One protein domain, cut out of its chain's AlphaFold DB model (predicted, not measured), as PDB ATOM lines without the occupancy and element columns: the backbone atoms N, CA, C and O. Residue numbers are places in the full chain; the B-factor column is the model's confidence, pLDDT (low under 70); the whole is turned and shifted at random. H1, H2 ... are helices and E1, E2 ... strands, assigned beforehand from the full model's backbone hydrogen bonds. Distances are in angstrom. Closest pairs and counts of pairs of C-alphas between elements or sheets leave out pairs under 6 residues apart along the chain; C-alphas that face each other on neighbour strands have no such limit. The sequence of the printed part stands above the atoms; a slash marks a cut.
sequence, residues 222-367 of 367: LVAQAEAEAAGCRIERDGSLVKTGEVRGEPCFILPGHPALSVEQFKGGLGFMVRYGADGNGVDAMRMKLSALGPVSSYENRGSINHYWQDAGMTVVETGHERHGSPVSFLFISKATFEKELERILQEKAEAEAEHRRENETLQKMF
ATOM      1  N   LEU A 222      52.781  10.292  78.898       86.44
ATOM      2  CA  LEU A 222      52.366   9.691  80.167       86.44
ATOM      3  C   LEU A 222      52.971   8.295  80.353       86.44
ATOM      4  O   LEU A 222      53.276   7.911  81.480       86.44
ATOM      5  N   VAL A 223      53.161   7.550  79.261       83.69
ATOM      6  CA  VAL A 223      53.818   6.234  79.281       83.69
ATOM      7  C   VAL A 223      55.311   6.407  79.558       83.69
ATOM      8  O   VAL A 223      55.823   5.773  80.474       83.69
ATOM      9  N   ALA A 224      55.983   7.340  78.873       86.62
ATOM     10  CA  ALA A 224      57.390   7.669  79.122       86.62
ATOM     11  C   ALA A 224      57.625   8.125  80.572       86.62
ATOM     12  O   ALA A 224      58.596   7.722  81.209       86.62
ATOM     13  N   GLN A 225      56.713   8.931  81.129       88.25
ATOM     14  CA  GLN A 225      56.776   9.343  82.528       88.25
ATOM     15  C   GLN A 225      56.625   8.147  83.480       88.25
ATOM     16  O   GLN A 225      57.381   8.041  84.442       88.25
ATOM     17  N   ALA A 226      55.681   7.243  83.211       86.19
ATOM     18  CA  ALA A 226      55.484   6.046  84.023       86.19
ATOM     19  C   ALA A 226      56.688   5.085  83.962       86.19
ATOM     20  O   ALA A 226      57.069   4.533  84.995       86.19
ATOM     21  N   GLU A 227      57.314   4.910  82.795       84.75
ATOM     22  CA  GLU A 227      58.541   4.113  82.647       84.75
ATOM     23  C   GLU A 227      59.732   4.755  83.362       84.75
ATOM     24  O   GLU A 227      60.465   4.069  84.073       84.75
ATOM     25  N   ALA A 228      59.886   6.079  83.256       87.88
ATOM     26  CA  ALA A 228      60.904   6.808  84.004       87.88
ATOM     27  C   ALA A 228      60.729   6.628  85.518       87.88
ATOM     28  O   ALA A 228      61.699   6.306  86.203       87.88
ATOM     29  N   GLU A 229      59.501   6.767  86.033       88.62
ATOM     30  CA  GLU A 229      59.179   6.525  87.447       88.62
ATOM     31  C   GLU A 229      59.542   5.091  87.865       88.62
ATOM     32  O   GLU A 229      60.164   4.895  88.912       88.62
ATOM     33  N   ALA A 230      59.221   4.092  87.033       84.62
ATOM     34  CA  ALA A 230      59.565   2.691  87.280       84.62
ATOM     35  C   ALA A 230      61.084   2.435  87.283       84.62
ATOM     36  O   ALA A 230      61.561   1.598  88.050       84.62
ATOM     37  N   ALA A 231      61.849   3.183  86.484       83.56
ATOM     38  CA  ALA A 231      63.312   3.149  86.457       83.56
ATOM     39  C   ALA A 231      63.975   3.944  87.604       83.56
ATOM     40  O   ALA A 231      65.203   4.017  87.674       83.56
ATOM     41  N   GLY A 232      63.196   4.540  88.517       87.31
ATOM     42  CA  GLY A 232      63.720   5.357  89.617       87.31
ATOM     43  C   GLY A 232      64.098   6.779  89.195       87.31
ATOM     44  O   GLY A 232      64.924   7.426  89.842       87.31
ATOM     45  N   CYS A 233      63.487   7.279  88.126       89.81
ATOM     46  CA  CYS A 233      63.747   8.582  87.529       89.81
ATOM     47  C   CYS A 233      62.479   9.434  87.429       89.81
ATOM     48  O   CYS A 233      61.364   8.972  87.663       89.81
ATOM     49  N   ARG A 234      62.647  10.712  87.093       90.69
ATOM     50  CA  ARG A 234      61.563  11.670  86.894       90.69
ATOM     51  C   ARG A 234      61.871  12.545  85.688       90.69
ATOM     52  O   ARG A 234      62.984  13.044  85.551       90.69
ATOM     53  N   ILE A 235      60.859  12.756  84.851       89.62
ATOM     54  CA  ILE A 235      60.885  13.761  83.786       89.62
ATOM     55  C   ILE A 235      60.394  15.085  84.388       89.62
ATOM     56  O   ILE A 235      59.301  15.154  84.957       89.62
ATOM     57  N   GLU A 236      61.217  16.129  84.341       89.62
ATOM     58  CA  GLU A 236      60.864  17.468  84.810       89.62
ATOM     59  C   GLU A 236      59.976  18.218  83.800       89.62
ATOM     60  O   GLU A 236      59.710  17.753  82.694       89.62
ATOM     61  N   ARG A 237      59.474  19.401  84.185       86.62
ATOM     62  CA  ARG A 237      58.572  20.198  83.329       86.62
ATOM     63  C   ARG A 237      59.223  20.661  82.027       86.62
ATOM     64  O   ARG A 237      58.509  20.912  81.065       86.62
ATOM     65  N   ASP A 238      60.539  20.818  82.027       86.56
ATOM     66  CA  ASP A 238      61.345  21.170  80.858       86.56
ATOM     67  C   ASP A 238      61.761  19.937  80.033       86.56
ATOM     68  O   ASP A 238      62.485  20.078  79.054       86.56
ATOM     69  N   GLY A 239      61.308  18.737  80.417       86.56
ATOM     70  CA  GLY A 239      61.666  17.473  79.781       86.56
ATOM     71  C   GLY A 239      62.916  16.811  80.360       86.56
ATOM     72  O   GLY A 239      63.197  15.676  79.984       86.56
ATOM     73  N   SER A 240      63.651  17.453  81.277       89.06
ATOM     74  CA  SER A 240      64.890  16.909  81.846       89.06
ATOM     75  C   SER A 240      64.651  15.583  82.570       89.06
ATOM     76  O   SER A 240      63.777  15.482  83.431       89.06
ATOM     77  N   LEU A 241      65.446  14.563  82.254       89.56
ATOM     78  CA  LEU A 241      65.355  13.235  82.846       89.56
ATOM     79  C   LEU A 241      66.386  13.073  83.974       89.56
ATOM     80  O   LEU A 241      67.571  12.808  83.746       89.56
ATOM     81  N   VAL A 242      65.908  13.190  85.210       90.00
ATOM     82  CA  VAL A 242      66.728  13.187  86.430       90.00
ATOM     83  C   VAL A 242      66.423  11.982  87.310       90.00
ATOM     84  O   VAL A 242      65.349  11.387  87.226       90.00
ATOM     85  N   LYS A 243      67.361  11.610  88.176       88.75
ATOM     86  CA  LYS A 243      67.160  10.554  89.172       88.75
ATOM     87  C   LYS A 243      66.200  11.017  90.276       88.75
ATOM     88  O   LYS A 243      66.220  12.176  90.690       88.75
ATOM     89  N   THR A 244      65.366  10.114  90.779       83.62
ATOM     90  CA  THR A 244      64.482  10.384  91.922       83.62
ATOM     91  C   THR A 244      65.277  10.247  93.230       83.62
ATOM     92  O   THR A 244      65.749   9.156  93.544       83.62
ATOM     93  N   GLY A 245      65.463  11.332  93.996       76.56
ATOM     94  CA  GLY A 245      66.244  11.314  95.246       76.56
ATOM     95  C   GLY A 245      66.630  12.702  95.784       76.56
ATOM     96  O   GLY A 245      66.180  13.717  95.259       76.56
ATOM     97  N   GLU A 246      67.450  12.743  96.847       57.88
ATOM     98  CA  GLU A 246      67.798  13.972  97.597       57.88
ATOM     99  C   GLU A 246      68.756  14.924  96.855       57.88
ATOM    100  O   GLU A 246      68.727  16.134  97.091       57.88
ATOM    101  N   VAL A 247      69.583  14.415  95.936       67.56
ATOM    102  CA  VAL A 247      70.521  15.242  95.164       67.56
ATOM    103  C   VAL A 247      69.821  15.776  93.918       67.56
ATOM    104  O   VAL A 247      69.516  15.049  92.973       67.56
ATOM    105  N   ARG A 248      69.540  17.080  93.922       71.94
ATOM    106  CA  ARG A 248      68.853  17.755  92.820       71.94
ATOM    107  C   ARG A 248      69.724  17.757  91.561       71.94
ATOM    108  O   ARG A 248      70.827  18.289  91.580       71.94
ATOM    109  N   GLY A 249      69.175  17.252  90.455       70.31
ATOM    110  CA  GLY A 249      69.754  17.417  89.119       70.31
ATOM    111  C   GLY A 249      70.751  16.342  88.683       70.31
ATOM    112  O   GLY A 249      71.386  16.519  87.646       70.31
ATOM    113  N   GLU A 250      70.891  15.231  89.414       81.19
ATOM    114  CA  GLU A 250      71.662  14.093  88.900       81.19
ATOM    115  C   GLU A 250      70.959  13.464  87.682       81.19
ATOM    116  O   GLU A 250      69.754  13.186  87.749       81.19
ATOM    117  N   PRO A 251      71.682  13.209  86.573       80.31
ATOM    118  CA  PRO A 251      71.104  12.569  85.400       80.31
ATOM    119  C   PRO A 251      70.651  11.148  85.743       80.31
ATOM    120  O   PRO A 251      71.347  10.404  86.436       80.31
ATOM    121  N   CYS A 252      69.482  10.761  85.230       85.81
ATOM    122  CA  CYS A 252      68.906   9.432  85.454       85.81
ATOM    123  C   CYS A 252      69.834   8.294  84.990       85.81
ATOM    124  O   CYS A 252      70.010   7.302  85.696       85.81
ATOM    125  N   PHE A 253      70.474   8.464  83.829       83.62
ATOM    126  CA  PHE A 253      71.441   7.514  83.285       83.62
ATOM    127  C   PHE A 253      72.824   8.144  83.184       83.62
ATOM    128  O   PHE A 253      72.985   9.265  82.702       83.62
ATOM    129  N   ILE A 254      73.841   7.390  83.594       81.81
ATOM    130  CA  ILE A 254      75.235   7.816  83.483       81.81
ATOM    131  C   ILE A 254      75.751   7.406  82.104       81.81
ATOM    132  O   ILE A 254      76.020   6.232  81.846       81.81
ATOM    133  N   LEU A 255      75.898   8.388  81.218       82.69
ATOM    134  CA  LEU A 255      76.568   8.227  79.929       82.69
ATOM    135  C   LEU A 255      77.988   8.813  79.971       82.69
ATOM    136  O   LEU A 255      78.238   9.745  80.744       82.69
ATOM    137  N   PRO A 256      78.922   8.308  79.137       80.38
ATOM    138  CA  PRO A 256      80.257   8.891  79.008       80.38
ATOM    139  C   PRO A 256      80.163  10.387  78.723       80.38
ATOM    140  O   PRO A 256      79.363  10.775  77.875       80.38
ATOM    141  N   GLY A 257      80.959  11.202  79.418       79.50
ATOM    142  CA  GLY A 257      80.962  12.663  79.277       79.50
ATOM    143  C   GLY A 257      79.818  13.399  79.987       79.50
ATOM    144  O   GLY A 257      79.658  14.589  79.743       79.50
ATOM    145  N   HIS A 258      79.037  12.714  80.835       83.25
ATOM    146  CA  HIS A 258      77.978  13.283  81.688       83.25
ATOM    147  C   HIS A 258      77.023  14.261  80.968       83.25
ATOM    148  O   HIS A 258      76.906  15.420  81.371       83.25
ATOM    149  N   PRO A 259      76.344  13.822  79.894       85.69
ATOM    150  CA  PRO A 259      75.402  14.669  79.177       85.69
ATOM    151  C   PRO A 259      74.145  14.959  80.002       85.69
ATOM    152  O   PRO A 259      73.749  14.175  80.867       85.69
ATOM    153  N   ALA A 260      73.466  16.047  79.648       87.62
ATOM    154  CA  ALA A 260      72.078  16.260  80.031       87.62
ATOM    155  C   ALA A 260      71.162  15.376  79.170       87.62
ATOM    156  O   ALA A 260      71.394  15.213  77.969       87.62
ATOM    157  N   LEU A 261      70.128  14.810  79.789       90.06
ATOM    158  CA  LEU A 261      69.156  13.928  79.144       90.06
ATOM    159  C   LEU A 261      67.774  14.569  79.223       90.06
ATOM    160  O   LEU A 261      67.392  15.019  80.303       90.06
ATOM    161  N   SER A 262      67.016  14.579  78.130       89.44
ATOM    162  CA  SER A 262      65.630  15.062  78.128       89.44
ATOM    163  C   SER A 262      64.722  14.242  77.213       89.44
ATOM    164  O   SER A 262      65.162  13.632  76.240       89.44
ATOM    165  N   VAL A 263      63.430  14.212  77.544       89.56
ATOM    166  CA  VAL A 263      62.362  13.709  76.671       89.56
ATOM    167  C   VAL A 263      61.644  14.913  76.078       89.56
ATOM    168  O   VAL A 263      61.112  15.743  76.812       89.56
ATOM    169  N   GLU A 264      61.617  15.004  74.752       87.25
ATOM    170  CA  GLU A 264      61.123  16.179  74.037       87.25
ATOM    171  C   GLU A 264      60.050  15.821  73.017       87.25
ATOM    172  O   GLU A 264      60.063  14.749  72.414       87.25
ATOM    173  N   GLN A 265      59.119  16.744  72.789       85.69
ATOM    174  CA  GLN A 265      58.137  16.608  71.723       85.69
ATOM    175  C   GLN A 265      58.695  17.212  70.431       85.69
ATOM    176  O   GLN A 265      58.978  18.405  70.357       85.69
ATOM    177  N   PHE A 266      58.810  16.395  69.388       79.88
ATOM    178  CA  PHE A 266      59.329  16.793  68.088       79.88
ATOM    179  C   PHE A 266      58.345  16.431  66.974       79.88
ATOM    180  O   PHE A 266      58.082  15.259  66.713       79.88
ATOM    181  N   LYS A 267      57.793  17.457  66.308       76.69
ATOM    182  CA  LYS A 267      56.967  17.341  65.084       76.69
ATOM    183  C   LYS A 267      55.880  16.249  65.149       76.69
ATOM    184  O   LYS A 267      55.610  15.566  64.167       76.69
ATOM    185  N   GLY A 268      55.234  16.118  66.310       70.62
ATOM    186  CA  GLY A 268      54.127  15.181  66.535       70.62
ATOM    187  C   GLY A 268      54.517  13.822  67.123       70.62
ATOM    188  O   GLY A 268      53.624  13.024  67.379       70.62
ATOM    189  N   GLY A 269      55.802  13.567  67.386       78.69
ATOM    190  CA  GLY A 269      56.279  12.394  68.128       78.69
ATOM    191  C   GLY A 269      57.119  12.784  69.343       78.69
ATOM    192  O   GLY A 269      57.538  13.933  69.474       78.69
ATOM    193  N   LEU A 270      57.375  11.829  70.240       86.44
ATOM    194  CA  LEU A 270      58.393  11.997  71.276       86.44
ATOM    195  C   LEU A 270      59.773  11.591  70.764       86.44
ATOM    196  O   LEU A 270      59.915  10.594  70.050       86.44
ATOM    197  N   GLY A 271      60.774  12.357  71.179       87.94
ATOM    198  CA  GLY A 271      62.186  12.074  71.005       87.94
ATOM    199  C   GLY A 271      62.930  12.077  72.336       87.94
ATOM    200  O   GLY A 271      62.471  12.636  73.333       87.94
ATOM    201  N   PHE A 272      64.090  11.432  72.342       89.94
ATOM    202  CA  PHE A 272      65.021  11.440  73.461       89.94
ATOM    203  C   PHE A 272      66.242  12.262  73.070       89.94
ATOM    204  O   PHE A 272      66.850  11.996  72.035       89.94
ATOM    205  N   MET A 273      66.604  13.257  73.868       90.00
ATOM    206  CA  MET A 273      67.744  14.120  73.593       90.00
ATOM    207  C   MET A 273      68.880  13.839  74.570       90.00
ATOM    208  O   MET A 273      68.690  13.774  75.784       90.00
ATOM    209  N   VAL A 274      70.082  13.700  74.013       90.62
ATOM    210  CA  VAL A 274      71.341  13.611  74.755       90.62
ATOM    211  C   VAL A 274      72.182  14.827  74.408       90.62
ATOM    212  O   VAL A 274      72.640  14.953  73.273       90.62
ATOM    213  N   ARG A 275      72.401  15.721  75.371       89.44
ATOM    214  CA  ARG A 275      73.106  16.988  75.161       89.44
ATOM    215  C   ARG A 275      74.434  17.023  75.901       89.44
ATOM    216  O   ARG A 275      74.483  16.969  77.128       89.44
ATOM    217  N   TYR A 276      75.504  17.186  75.140       88.00
ATOM    218  CA  TYR A 276      76.860  17.358  75.636       88.00
ATOM    219  C   TYR A 276      77.229  18.838  75.728       88.00
ATOM    220  O   TYR A 276      76.873  19.647  74.868       88.00
ATOM    221  N   GLY A 277      77.960  19.189  76.788       81.94
ATOM    222  CA  GLY A 277      78.625  20.485  76.892       81.94
ATOM    223  C   GLY A 277      79.773  20.616  75.886       81.94
ATOM    224  O   GLY A 277      80.232  19.626  75.322       81.94
ATOM    225  N   ALA A 278      80.243  21.848  75.702       72.00
ATOM    226  CA  ALA A 278      81.309  22.214  74.767       72.00
ATOM    227  C   ALA A 278      82.608  21.401  74.937       72.00
ATOM    228  O   ALA A 278      83.239  21.038  73.951       72.00
ATOM    229  N   ASP A 279      82.962  21.082  76.184       67.62
ATOM    230  CA  ASP A 279      84.217  20.411  76.552       67.62
ATOM    231  C   ASP A 279      84.021  18.911  76.862       67.62
ATOM    232  O   ASP A 279      84.866  18.260  77.480       67.62
ATOM    233  N   GLY A 280      82.869  18.346  76.486       67.00
ATOM    234  CA  GLY A 280      82.512  16.967  76.801       67.00
ATOM    235  C   GLY A 280      83.194  15.952  75.883       67.00
ATOM    236  O   GLY A 280      82.810  15.799  74.728       67.00
ATOM    237  N   ASN A 281      84.104  15.138  76.427       73.31
ATOM    238  CA  ASN A 281      84.702  13.981  75.733       73.31
ATOM    239  C   ASN A 281      83.685  12.883  75.325       73.31
ATOM    240  O   ASN A 281      84.038  11.913  74.657       73.31
ATOM    241  N   GLY A 282      82.421  13.018  75.737       82.19
ATOM    242  CA  GLY A 282      81.345  12.078  75.439       82.19
ATOM    243  C   GLY A 282      80.810  12.148  74.009       82.19
ATOM    244  O   GLY A 282      80.203  11.178  73.561       82.19
ATOM    245  N   VAL A 283      81.063  13.238  73.271       84.81
ATOM    246  CA  VAL A 283      80.622  13.383  71.871       84.81
ATOM    247  C   VAL A 283      81.273  12.324  70.981       84.81
ATOM    248  O   VAL A 283      80.573  11.618  70.254       84.81
ATOM    249  N   ASP A 284      82.591  12.146  71.082       83.88
ATOM    250  CA  ASP A 284      83.316  11.155  70.278       83.88
ATOM    251  C   ASP A 284      82.928   9.725  70.661       83.88
ATOM    252  O   ASP A 284      82.742   8.869  69.795       83.88
ATOM    253  N   ALA A 285      82.712   9.478  71.957       85.12
ATOM    254  CA  ALA A 285      82.203   8.200  72.441       85.12
ATOM    255  C   ALA A 285      80.795   7.900  71.894       85.12
ATOM    256  O   ALA A 285      80.508   6.757  71.531       85.12
ATOM    257  N   MET A 286      79.922   8.910  71.811       87.19
ATOM    258  CA  MET A 286      78.589   8.768  71.228       87.19
ATOM    259  C   MET A 286      78.674   8.490  69.727       87.19
ATOM    260  O   MET A 286      78.098   7.508  69.269       87.19
ATOM    261  N   ARG A 287      79.445   9.276  68.966       86.19
ATOM    262  CA  ARG A 287      79.645   9.054  67.524       86.19
ATOM    263  C   ARG A 287      80.187   7.657  67.235       86.19
ATOM    264  O   ARG A 287      79.652   6.969  66.375       86.19
ATOM    265  N   MET A 288      81.189   7.203  67.993       84.81
ATOM    266  CA  MET A 288      81.742   5.852  67.852       84.81
ATOM    267  C   MET A 288      80.678   4.771  68.088       84.81
ATOM    268  O   MET A 288      80.627   3.800  67.334       84.81
ATOM    269  N   LYS A 289      79.807   4.941  69.092       84.44
ATOM    270  CA  LYS A 289      78.684   4.020  69.330       84.44
ATOM    271  C   LYS A 289      77.651   4.058  68.207       84.44
ATOM    272  O   LYS A 289      77.193   3.003  67.780       84.44
ATOM    273  N   LEU A 290      77.284   5.244  67.728       85.75
ATOM    274  CA  LEU A 290      76.282   5.409  66.675       85.75
ATOM    275  C   LEU A 290      76.759   4.853  65.329       85.75
ATOM    276  O   LEU A 290      75.951   4.300  64.593       85.75
ATOM    277  N   SER A 291      78.062   4.891  65.042       81.56
ATOM    278  CA  SER A 291      78.642   4.249  63.853       81.56
ATOM    279  C   SER A 291      78.353   2.744  63.763       81.56
ATOM    280  O   SER A 291      78.395   2.187  62.670       81.56
ATOM    281  N   ALA A 292      78.034   2.080  64.879       78.31
ATOM    282  CA  ALA A 292      77.624   0.677  64.879       78.31
ATOM    283  C   ALA A 292      76.175   0.452  64.398       78.31
ATOM    284  O   ALA A 292      75.833  -0.676  64.058       78.31
ATOM    285  N   LEU A 293      75.328   1.492  64.365       73.06
ATOM    286  CA  LEU A 293      73.923   1.402  63.932       73.06
ATOM    287  C   LEU A 293      73.760   1.353  62.406       73.06
ATOM    288  O   LEU A 293      72.706   0.960  61.923       73.06
ATOM    289  N   GLY A 294      74.784   1.735  61.639       67.69
ATOM    290  CA  GLY A 294      74.722   1.812  60.180       67.69
ATOM    291  C   GLY A 294      75.420   3.058  59.627       67.69
ATOM    292  O   GLY A 294      75.941   3.869  60.399       67.69
ATOM    293  N   PRO A 295      75.476   3.210  58.290       60.94
ATOM    294  CA  PRO A 295      76.230   4.281  57.656       60.94
ATOM    295  C   PRO A 295      75.666   5.661  58.007       60.94
ATOM    296  O   PRO A 295      74.463   5.911  57.924       60.94
ATOM    297  N   VAL A 296      76.580   6.566  58.356       76.38
ATOM    298  CA  VAL A 296      76.315   7.995  58.535       76.38
ATOM    299  C   VAL A 296      75.843   8.578  57.212       76.38
ATOM    300  O   VAL A 296      76.504   8.420  56.188       76.38
ATOM    301  N   SER A 297      74.733   9.301  57.250       82.44
ATOM    302  CA  SER A 297      74.301  10.170  56.159       82.44
ATOM    303  C   SER A 297      74.283  11.613  56.648       82.44
ATOM    304  O   SER A 297      74.207  11.874  57.851       82.44
ATOM    305  N   SER A 298      74.389  12.566  55.730       82.12
ATOM    306  CA  SER A 298      74.329  13.982  56.066       82.12
ATOM    307  C   SER A 298      73.381  14.723  55.140       82.12
ATOM    308  O   SER A 298      73.202  14.364  53.978       82.12
ATOM    309  N   TYR A 299      72.750  15.760  55.678       79.06
ATOM    310  CA  TYR A 299      71.965  16.703  54.897       79.06
ATOM    311  C   TYR A 299      72.326  18.120  55.316       79.06
ATOM    312  O   TYR A 299      72.652  18.393  56.472       79.06
ATOM    313  N   GLU A 300      72.268  19.030  54.358       74.31
ATOM    314  CA  GLU A 300      72.486  20.444  54.609       74.31
ATOM    315  C   GLU A 300      71.140  21.134  54.815       74.31
ATOM    316  O   GLU A 300      70.248  21.036  53.971       74.31
ATOM    317  N   ASN A 301      70.999  21.850  55.926       71.12
ATOM    318  CA  ASN A 301      69.823  22.653  56.224       71.12
ATOM    319  C   ASN A 301      70.270  24.027  56.724       71.12
ATOM    320  O   ASN A 301      71.023  24.111  57.693       71.12
ATOM    321  N   ARG A 302      69.818  25.097  56.055       68.94
ATOM    322  CA  ARG A 302      70.165  26.497  56.375       68.94
ATOM    323  C   ARG A 302      71.676  26.739  56.553       68.94
ATOM    324  O   ARG A 302      72.072  27.452  57.463       68.94
ATOM    325  N   GLY A 303      72.507  26.132  55.703       63.62
ATOM    326  CA  GLY A 303      73.971  26.286  55.733       63.62
ATOM    327  C   GLY A 303      74.705  25.399  56.747       63.62
ATOM    328  O   GLY A 303      75.931  25.406  56.788       63.62
ATOM    329  N   SER A 304      73.984  24.592  57.532       66.56
ATOM    330  CA  SER A 304      74.565  23.637  58.480       66.56
ATOM    331  C   SER A 304      74.449  22.200  57.965       66.56
ATOM    332  O   SER A 304      73.357  21.747  57.608       66.56
ATOM    333  N   ILE A 305      75.564  21.462  57.964       64.00
ATOM    334  CA  ILE A 305      75.586  20.019  57.679       64.00
ATOM    335  C   ILE A 305      75.206  19.271  58.958       64.00
ATOM    336  O   ILE A 305      75.947  19.292  59.939       64.00
ATOM    337  N   ASN A 306      74.064  18.590  58.939       78.19
ATOM    338  CA  ASN A 306      73.612  17.740  60.037       78.19
ATOM    339  C   ASN A 306      73.877  16.277  59.689       78.19
ATOM    340  O   ASN A 306      73.506  15.813  58.607       78.19
ATOM    341  N   HIS A 307      74.505  15.552  60.613       85.38
ATOM    342  CA  HIS A 307      74.762  14.120  60.487       85.38
ATOM    343  C   HIS A 307      73.630  13.332  61.135       85.38
ATOM    344  O   HIS A 307      73.095  13.732  62.173       85.38
ATOM    345  N   TYR A 308      73.267  12.202  60.539       89.81
ATOM    346  CA  TYR A 308      72.297  11.296  61.127       89.81
ATOM    347  C   TYR A 308      72.654   9.827  60.899       89.81
ATOM    348  O   TYR A 308      73.309   9.457  59.923       89.81
ATOM    349  N   TRP A 309      72.184   8.996  61.827       90.81
ATOM    350  CA  TRP A 309      72.299   7.541  61.820       90.81
ATOM    351  C   TRP A 309      70.902   6.944  61.851       90.81
ATOM    352  O   TRP A 309      70.006   7.500  62.491       90.81
ATOM    353  N   GLN A 310      70.715   5.807  61.194       85.25
ATOM    354  CA  GLN A 310      69.436   5.106  61.165       85.25
ATOM    355  C   GLN A 310      69.607   3.629  61.466       85.25
ATOM    356  O   GLN A 310      70.575   3.013  61.035       85.25
ATOM    357  N   ASP A 311      68.598   3.082  62.130       79.44
ATOM    358  CA  ASP A 311      68.348   1.648  62.244       79.44
ATOM    359  C   ASP A 311      66.883   1.357  61.834       79.44
ATOM    360  O   ASP A 311      66.172   2.245  61.354       79.44
ATOM    361  N   ALA A 312      66.393   0.127  62.001       73.25
ATOM    362  CA  ALA A 312      65.098  -0.347  61.511       73.25
ATOM    363  C   ALA A 312      63.879   0.478  61.975       73.25
ATOM    364  O   ALA A 312      62.861   0.475  61.287       73.25
ATOM    365  N   GLY A 313      63.959   1.193  63.105       79.12
ATOM    366  CA  GLY A 313      62.834   1.982  63.637       79.12
ATOM    367  C   GLY A 313      63.177   3.375  64.166       79.12
ATOM    368  O   GLY A 313      62.278   4.107  64.578       79.12
ATOM    369  N   MET A 314      64.447   3.774  64.162       86.75
ATOM    370  CA  MET A 314      64.904   4.983  64.848       86.75
ATOM    371  C   MET A 314      65.937   5.734  64.017       86.75
ATOM    372  O   MET A 314      66.799   5.118  63.392       86.75
ATOM    373  N   THR A 315      65.874   7.061  64.081       88.69
ATOM    374  CA  THR A 315      66.904   7.963  63.569       88.69
ATOM    375  C   THR A 315      67.529   8.715  64.736       88.69
ATOM    376  O   THR A 315      66.819   9.231  65.599       88.69
ATOM    377  N   VAL A 316      68.854   8.823  64.739       90.38
ATOM    378  CA  VAL A 316      69.594   9.727  65.620       90.38
ATOM    379  C   VAL A 316      70.118  10.879  64.787       90.38
ATOM    380  O   VAL A 316      70.839  10.648  63.823       90.38
ATOM    381  N   VAL A 317      69.756  12.105  65.144       89.00
ATOM    382  CA  VAL A 317      70.205  13.321  64.463       89.00
ATOM    383  C   VAL A 317      71.178  14.049  65.377       89.00
ATOM    384  O   VAL A 317      70.817  14.437  66.488       89.00
ATOM    385  N   GLU A 318      72.412  14.233  64.920       88.44
ATOM    386  CA  GLU A 318      73.346  15.149  65.567       88.44
ATOM    387  C   GLU A 318      72.967  16.581  65.188       88.44
ATOM    388  O   GLU A 318      72.813  16.919  64.015       88.44
ATOM    389  N   THR A 319      72.798  17.418  66.204       79.25
ATOM    390  CA  THR A 319      72.382  18.810  66.081       79.25
ATOM    391  C   THR A 319      73.396  19.717  66.768       79.25
ATOM    392  O   THR A 319      73.839  19.465  67.895       79.25
ATOM    393  N   GLY A 320      73.727  20.799  66.062       71.56
ATOM    394  CA  GLY A 320      74.608  21.870  66.511       71.56
ATOM    395  C   GLY A 320      76.024  21.785  65.946       71.56
ATOM    396  O   GLY A 320      76.797  20.951  66.394       71.56
ATOM    397  N   HIS A 321      76.383  22.711  65.044       63.12
ATOM    398  CA  HIS A 321      77.604  23.536  65.125       63.12
ATOM    399  C   HIS A 321      77.690  24.585  63.999       63.12
ATOM    400  O   HIS A 321      77.730  24.233  62.828       63.12
ATOM    401  N   GLU A 322      77.865  25.857  64.387       51.22
ATOM    402  CA  GLU A 322      78.519  26.901  63.566       51.22
ATOM    403  C   GLU A 322      79.639  27.651  64.331       51.22
ATOM    404  O   GLU A 322      80.395  28.410  63.731       51.22
ATOM    405  N   ARG A 323      79.802  27.455  65.656       58.38
ATOM    406  CA  ARG A 323      80.804  28.169  66.478       58.38
ATOM    407  C   ARG A 323      81.559  27.239  67.426       58.38
ATOM    408  O   ARG A 323      80.942  26.413  68.097       58.38
ATOM    409  N   HIS A 324      82.877  27.432  67.517       61.88
ATOM    410  CA  HIS A 324      83.766  26.700  68.424       61.88
ATOM    411  C   HIS A 324      83.280  26.832  69.879       61.88
ATOM    412  O   HIS A 324      83.037  27.943  70.346       61.88
ATOM    413  N   GLY A 325      83.124  25.705  70.585       67.88
ATOM    414  CA  GLY A 325      82.644  25.678  71.973       67.88
ATOM    415  C   GLY A 325      81.115  25.684  72.140       67.88
ATOM    416  O   GLY A 325      80.616  26.007  73.215       67.88
ATOM    417  N   SER A 326      80.350  25.354  71.097       74.06
ATOM    418  CA  SER A 326      78.896  25.171  71.217       74.06
ATOM    419  C   SER A 326      78.558  23.782  71.788       74.06
ATOM    420  O   SER A 326      79.331  22.846  71.605       74.06
ATOM    421  N   PRO A 327      77.418  23.597  72.475       82.81
ATOM    422  CA  PRO A 327      76.962  22.268  72.878       82.81
ATOM    423  C   PRO A 327      76.551  21.431  71.658       82.81
ATOM    424  O   PRO A 327      76.032  21.970  70.678       82.81
ATOM    425  N   VAL A 328      76.741  20.116  71.748       86.62
ATOM    426  CA  VAL A 328      76.343  19.140  70.718       86.62
ATOM    427  C   VAL A 328      75.207  18.295  71.272       86.62
ATOM    428  O   VAL A 328      75.302  17.809  72.401       86.62
ATOM    429  N   SER A 329      74.133  18.110  70.504       88.62
ATOM    430  CA  SER A 329      72.981  17.320  70.952       88.62
ATOM    431  C   SER A 329      72.649  16.207  69.967       88.62
ATOM    432  O   SER A 329      72.591  16.435  68.763       88.62
ATOM    433  N   PHE A 330      72.395  15.010  70.477       89.88
ATOM    434  CA  PHE A 330      71.924  13.864  69.707       89.88
ATOM    435  C   PHE A 330      70.442  13.656  70.002       89.88
ATOM    436  O   PHE A 330      70.072  13.334  71.133       89.88
ATOM    437  N   LEU A 331      69.600  13.869  68.994       90.38
ATOM    438  CA  LEU A 331      68.156  13.696  69.078       90.38
ATOM    439  C   LEU A 331      67.769  12.343  68.482       90.38
ATOM    440  O   LEU A 331      67.886  12.126  67.279       90.38
ATOM    441  N   PHE A 332      67.279  11.447  69.327       90.25
ATOM    442  CA  PHE A 332      66.752  10.148  68.942       90.25
ATOM    443  C   PHE A 332      65.247  10.279  68.690       90.25
ATOM    444  O   PHE A 332      64.483  10.565  69.611       90.25
ATOM    445  N   ILE A 333      64.815  10.074  67.450       89.69
ATOM    446  CA  ILE A 333      63.425  10.215  66.989       89.69
ATOM    447  C   ILE A 333      63.007   9.011  66.144       89.69
ATOM    448  O   ILE A 333      63.839   8.204  65.728       89.69
ATOM    449  N   SER A 334      61.702   8.858  65.906       87.94
ATOM    450  CA  SER A 334      61.213   7.760  65.070       87.94
ATOM    451  C   SER A 334      61.722   7.921  63.640       87.94
ATOM    452  O   SER A 334      61.804   9.045  63.125       87.94
ATOM    453  N   LYS A 335      62.041   6.798  62.988       87.19
ATOM    454  CA  LYS A 335      62.500   6.817  61.596       87.19
ATOM    455  C   LYS A 335      61.475   7.483  60.675       87.19
ATOM    456  O   LYS A 335      61.834   8.395  59.939       87.19
ATOM    457  N   ALA A 336      60.201   7.117  60.809       86.94
ATOM    458  CA  ALA A 336      59.120   7.664  59.991       86.94
ATOM    459  C   ALA A 336      58.927   9.180  60.190       86.94
ATOM    460  O   ALA A 336      58.732   9.918  59.224       86.94
ATOM    461  N   THR A 337      59.004   9.665  61.437       87.31
ATOM    462  CA  THR A 337      58.919  11.106  61.737       87.31
ATOM    463  C   THR A 337      60.089  11.856  61.110       87.31
ATOM    464  O   THR A 337      59.887  12.931  60.548       87.31
ATOM    465  N   PHE A 338      61.298  11.296  61.188       88.56
ATOM    466  CA  PHE A 338      62.473  11.914  60.589       88.56
ATOM    467  C   PHE A 338      62.418  11.925  59.062       88.56
ATOM    468  O   PHE A 338      62.651  12.971  58.477       88.56
ATOM    469  N   GLU A 339      62.106  10.799  58.419       88.50
ATOM    470  CA  GLU A 339      62.079  10.694  56.953       88.50
ATOM    471  C   GLU A 339      61.083  11.678  56.339       88.50
ATOM    472  O   GLU A 339      61.434  12.408  55.416       88.50
ATOM    473  N   LYS A 340      59.891  11.799  56.931       89.00
ATOM    474  CA  LYS A 340      58.900  12.799  56.519       89.00
ATOM    475  C   LYS A 340      59.428  14.233  56.632       89.00
ATOM    476  O   LYS A 340      59.152  15.075  55.781       89.00
ATOM    477  N   GLU A 341      60.157  14.535  57.705       87.69
ATOM    478  CA  GLU A 341      60.729  15.867  57.903       87.69
ATOM    479  C   GLU A 341      61.923  16.117  56.971       87.69
ATOM    480  O   GLU A 341      62.085  17.229  56.473       87.69
ATOM    481  N   LEU A 342      62.723  15.089  56.683       88.06
ATOM    482  CA  LEU A 342      63.829  15.154  55.733       88.06
ATOM    483  C   LEU A 342      63.315  15.420  54.313       88.06
ATOM    484  O   LEU A 342      63.830  16.315  53.650       88.06
ATOM    485  N   GLU A 343      62.272  14.712  53.873       89.56
ATOM    486  CA  GLU A 343      61.607  14.964  52.588       89.56
ATOM    487  C   GLU A 343      61.134  16.417  52.478       89.56
ATOM    488  O   GLU A 343      61.419  17.087  51.485       89.56
ATOM    489  N   ARG A 344      60.492  16.939  53.532       88.31
ATOM    490  CA  ARG A 344      60.045  18.338  53.591       88.31
ATOM    491  C   ARG A 344      61.214  19.317  53.456       88.31
ATOM    492  O   ARG A 344      61.125  20.262  52.680       88.31
ATOM    493  N   ILE A 345      62.309  19.095  54.188       86.69
ATOM    494  CA  ILE A 345      63.504  19.958  54.140       86.69
ATOM    495  C   ILE A 345      64.127  19.953  52.738       86.69
ATOM    496  O   ILE A 345      64.493  21.009  52.220       86.69
ATOM    497  N   LEU A 346      64.245  18.780  52.115       87.38
ATOM    498  CA  LEU A 346      64.807  18.653  50.771       87.38
ATOM    499  C   LEU A 346      63.920  19.328  49.717       87.38
ATOM    500  O   LEU A 346      64.445  19.970  48.807       87.38
ATOM    501  N   GLN A 347      62.594  19.243  49.863       89.00
ATOM    502  CA  GLN A 347      61.654  19.947  48.993       89.00
ATOM    503  C   GLN A 347      61.783  21.472  49.131       89.00
ATOM    504  O   GLN A 347      61.914  22.163  48.122       89.00
ATOM    505  N   GLU A 348      61.828  21.997  50.359       87.75
ATOM    506  CA  GLU A 348      62.003  23.437  50.611       87.75
ATOM    507  C   GLU A 348      63.314  23.967  50.020       87.75
ATOM    508  O   GLU A 348      63.345  25.053  49.438       87.75
ATOM    509  N   LYS A 349      64.399  23.187  50.112       85.75
ATOM    510  CA  LYS A 349      65.679  23.543  49.486       85.75
ATOM    511  C   LYS A 349      65.561  23.600  47.963       85.75
ATOM    512  O   LYS A 349      66.037  24.556  47.354       85.75
ATOM    513  N   ALA A 350      64.921  22.607  47.349       86.94
ATOM    514  CA  ALA A 350      64.740  22.569  45.900       86.94
ATOM    515  C   ALA A 350      63.900  23.753  45.391       86.94
ATOM    516  O   ALA A 350      64.216  24.336  44.351       86.94
ATOM    517  N   GLU A 351      62.859  24.139  46.132       89.06
ATOM    518  CA  GLU A 351      62.023  25.303  45.824       89.06
ATOM    519  C   GLU A 351      62.816  26.614  45.940       89.06
ATOM    520  O   GLU A 351      62.797  27.416  45.005       89.06
ATOM    521  N   ALA A 352      63.594  26.791  47.013       85.69
ATOM    522  CA  ALA A 352      64.447  27.966  47.204       85.69
ATOM    523  C   ALA A 352      65.539  28.088  46.123       85.69
ATOM    524  O   ALA A 352      65.797  29.171  45.602       85.69
ATOM    525  N   GLU A 353      66.167  26.976  45.727       86.56
ATOM    526  CA  GLU A 353      67.138  26.970  44.627       86.56
ATOM    527  C   GLU A 353      66.497  27.282  43.270       86.56
ATOM    528  O   GLU A 353      67.148  27.860  42.396       86.56
ATOM    529  N   ALA A 354      65.245  26.871  43.057       88.00
ATOM    530  CA  ALA A 354      64.504  27.200  41.847       88.00
ATOM    531  C   ALA A 354      64.123  28.687  41.816       88.00
ATOM    532  O   ALA A 354      64.211  29.311  40.760       88.00
ATOM    533  N   GLU A 355      63.739  29.263  42.953       88.62
ATOM    534  CA  GLU A 355      63.457  30.693  43.094       88.62
ATOM    535  C   GLU A 355      64.715  31.535  42.861       88.62
ATOM    536  O   GLU A 355      64.717  32.384  41.972       88.62
ATOM    537  N   HIS A 356      65.826  31.208  43.525       86.62
ATOM    538  CA  HIS A 356      67.104  31.897  43.331       86.62
ATOM    539  C   HIS A 356      67.604  31.807  41.877       86.62
ATOM    540  O   HIS A 356      68.187  32.752  41.340       86.62
ATOM    541  N   ARG A 357      67.354  30.683  41.188       87.12
ATOM    542  CA  ARG A 357      67.624  30.564  39.745       87.12
ATOM    543  C   ARG A 357      66.764  31.522  38.919       87.12
ATOM    544  O   ARG A 357      67.313  32.213  38.066       87.12
ATOM    545  N   ARG A 358      65.458  31.618  39.190       88.81
ATOM    546  CA  ARG A 358      64.560  32.567  38.502       88.81
ATOM    547  C   ARG A 358      64.962  34.019  38.754       88.81
ATOM    548  O   ARG A 358      64.928  34.824  37.824       88.81
ATOM    549  N   GLU A 359      65.352  34.358  39.979       85.38
ATOM    550  CA  GLU A 359      65.843  35.693  40.331       85.38
ATOM    551  C   GLU A 359      67.131  36.028  39.573       85.38
ATOM    552  O   GLU A 359      67.210  37.076  38.934       85.38
ATOM    553  N   ASN A 360      68.099  35.107  39.539       83.62
ATOM    554  CA  ASN A 360      69.339  35.287  38.783       83.62
ATOM    555  C   ASN A 360      69.107  35.405  37.271       83.62
ATOM    556  O   ASN A 360      69.716  36.258  36.630       83.62
ATOM    557  N   GLU A 361      68.213  34.601  36.691       84.62
ATOM    558  CA  GLU A 361      67.826  34.720  35.278       84.62
ATOM    559  C   GLU A 361      67.127  36.052  34.979       84.62
ATOM    560  O   GLU A 361      67.265  36.602  33.886       84.62
ATOM    561  N   THR A 362      66.370  36.583  35.940       82.62
ATOM    562  CA  THR A 362      65.705  37.884  35.814       82.62
ATOM    563  C   THR A 362      66.723  39.020  35.886       82.62
ATOM    564  O   THR A 362      66.692  39.917  35.046       82.62
ATOM    565  N   LEU A 363      67.673  38.952  36.821       79.25
ATOM    566  CA  LEU A 363      68.768  39.915  36.946       79.25
ATOM    567  C   LEU A 363      69.680  39.905  35.710       79.25
ATOM    568  O   LEU A 363      70.008  40.969  35.198       79.25
ATOM    569  N   GLN A 364      70.016  38.730  35.167       74.44
ATOM    570  CA  GLN A 364      70.789  38.604  33.922       74.44
ATOM    571  C   GLN A 364      70.071  39.135  32.675       74.44
ATOM    572  O   GLN A 364      70.720  39.350  31.661       74.44
ATOM    573  N   LYS A 365      68.745  39.313  32.708       77.94
ATOM    574  CA  LYS A 365      67.993  39.966  31.622       77.94
ATOM    575  C   LYS A 365      67.907  41.486  31.788       77.94
ATOM    576  O   LYS A 365      67.507  42.163  30.845       77.94
ATOM    577  N   MET A 366      68.200  42.009  32.981       68.62
ATOM    578  CA  MET A 366      68.160  43.444  33.292       68.62
ATOM    579  C   MET A 366      69.516  44.142  33.101       68.62
ATOM    580  O   MET A 366      69.534  45.358  32.912       68.62
ATOM    581  N   PHE A 367      70.615  43.387  33.150       59.28
ATOM    582  CA  PHE A 367      71.982  43.816  32.827       59.28
ATOM    583  C   PHE A 367      72.429  43.204  31.501       59.28
ATOM    584  O   PHE A 367      73.320  43.809  30.861       59.28
TER     585      PHE A 367
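What this domain is: This is residues 222 to 367 of the 367 residues of an uncharacterized protein of Sutterella sp. KLE1602 (UniProt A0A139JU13). A strongly twisted sheet of six strands has the short helix H2 packed on one face and the first half of the long helix H3 on it near E5 and E7; residues 350 to 367, nearly all in H3, stick out as a free arm. Beyond edge strand E3, at the other end, sits a small head of helix H1 and the hairpin E1 and E2. The printed part has 146 residues, with three named helices and eight named strands in the order H1 E1 E2 E3 E4 H2 E5 E6 E7 E8 H3. The large sheet runs E3 E4 E8 E7 E6 E5, antiparallel throughout, and the class is mixed, helices and strands. The whole is loose, with a radius of gyration of the C-alphas of 19.2 A and spans of 71 by 33 by 30 A.

Where its parts are: Find C-alpha 222 at (52.366, 9.691, 80.167), where H1 begins, running to residue 230. E1 is residues 233 to 235 and E2 residues 241 to 243. Next come E3, residues 260 to 266, 17.5 A, and E4, residues 269 to 276, 22.5 A. H2 covers residues 282 to 293, 17.4 A. Then read E5, residues 297 to 301; E6, 304 to 310, 19.4 A; E7, 314 to 319, 15.8 A; and E8, 328 to 334, 19.8 A. H3 starts at C-alpha 335 (62.500, 6.817, 61.596) and ends 46.6 A away at C-alpha 366 (68.160, 43.444, 33.292).

How they stand to each other: Start at the large sheet, where E5 E6 E7 E8 form a meander, each strand the antiparallel neighbour of the one before. Look at N 299 and O 306, 3.0 A, between E5 and E6; N 316 and O 309, 2.9 A, between E7 and E6; N 317 and O 331, 2.8 A, between E8 and E7; N 274 and O 330, 2.9 A, between E4 and E8; and N 264 and O 271, 2.9 A, in the hairpin E3 and E4. H2 is on the sheet at a height of 9.3 A, its closest C-alphas to E6 being Leu 293 and Gln 310, 6.4 A. H3 is on it at 9.4 A; the closest C-alphas of H3 and E5 are Ile 345 and Asn 301, 7.2 A. These make three layers, helices on both faces of the sheet. In the hairpin E1 and E2, N 234 and O 242 are 2.8 A apart; C-alphas Leu 241 and Ser 262, the closest of E2 and E3, are 5.1 A apart. C-alphas Ala 228 and Arg 234, the closest of H1 and E1, are 5.7 A apart. In H1 and H3 every O i to N i+4 pair is within hydrogen-bond range; in H2, 6 of 8.

The domain as a whole: The C-alphas farthest apart, Glu 246 and Phe 367, stand 71.4 A apart. The printed part has no cut, and the long link is E2 to E3. Look for pLDDT under 70 at, among others, residues 302 to 305 and 321 to 325.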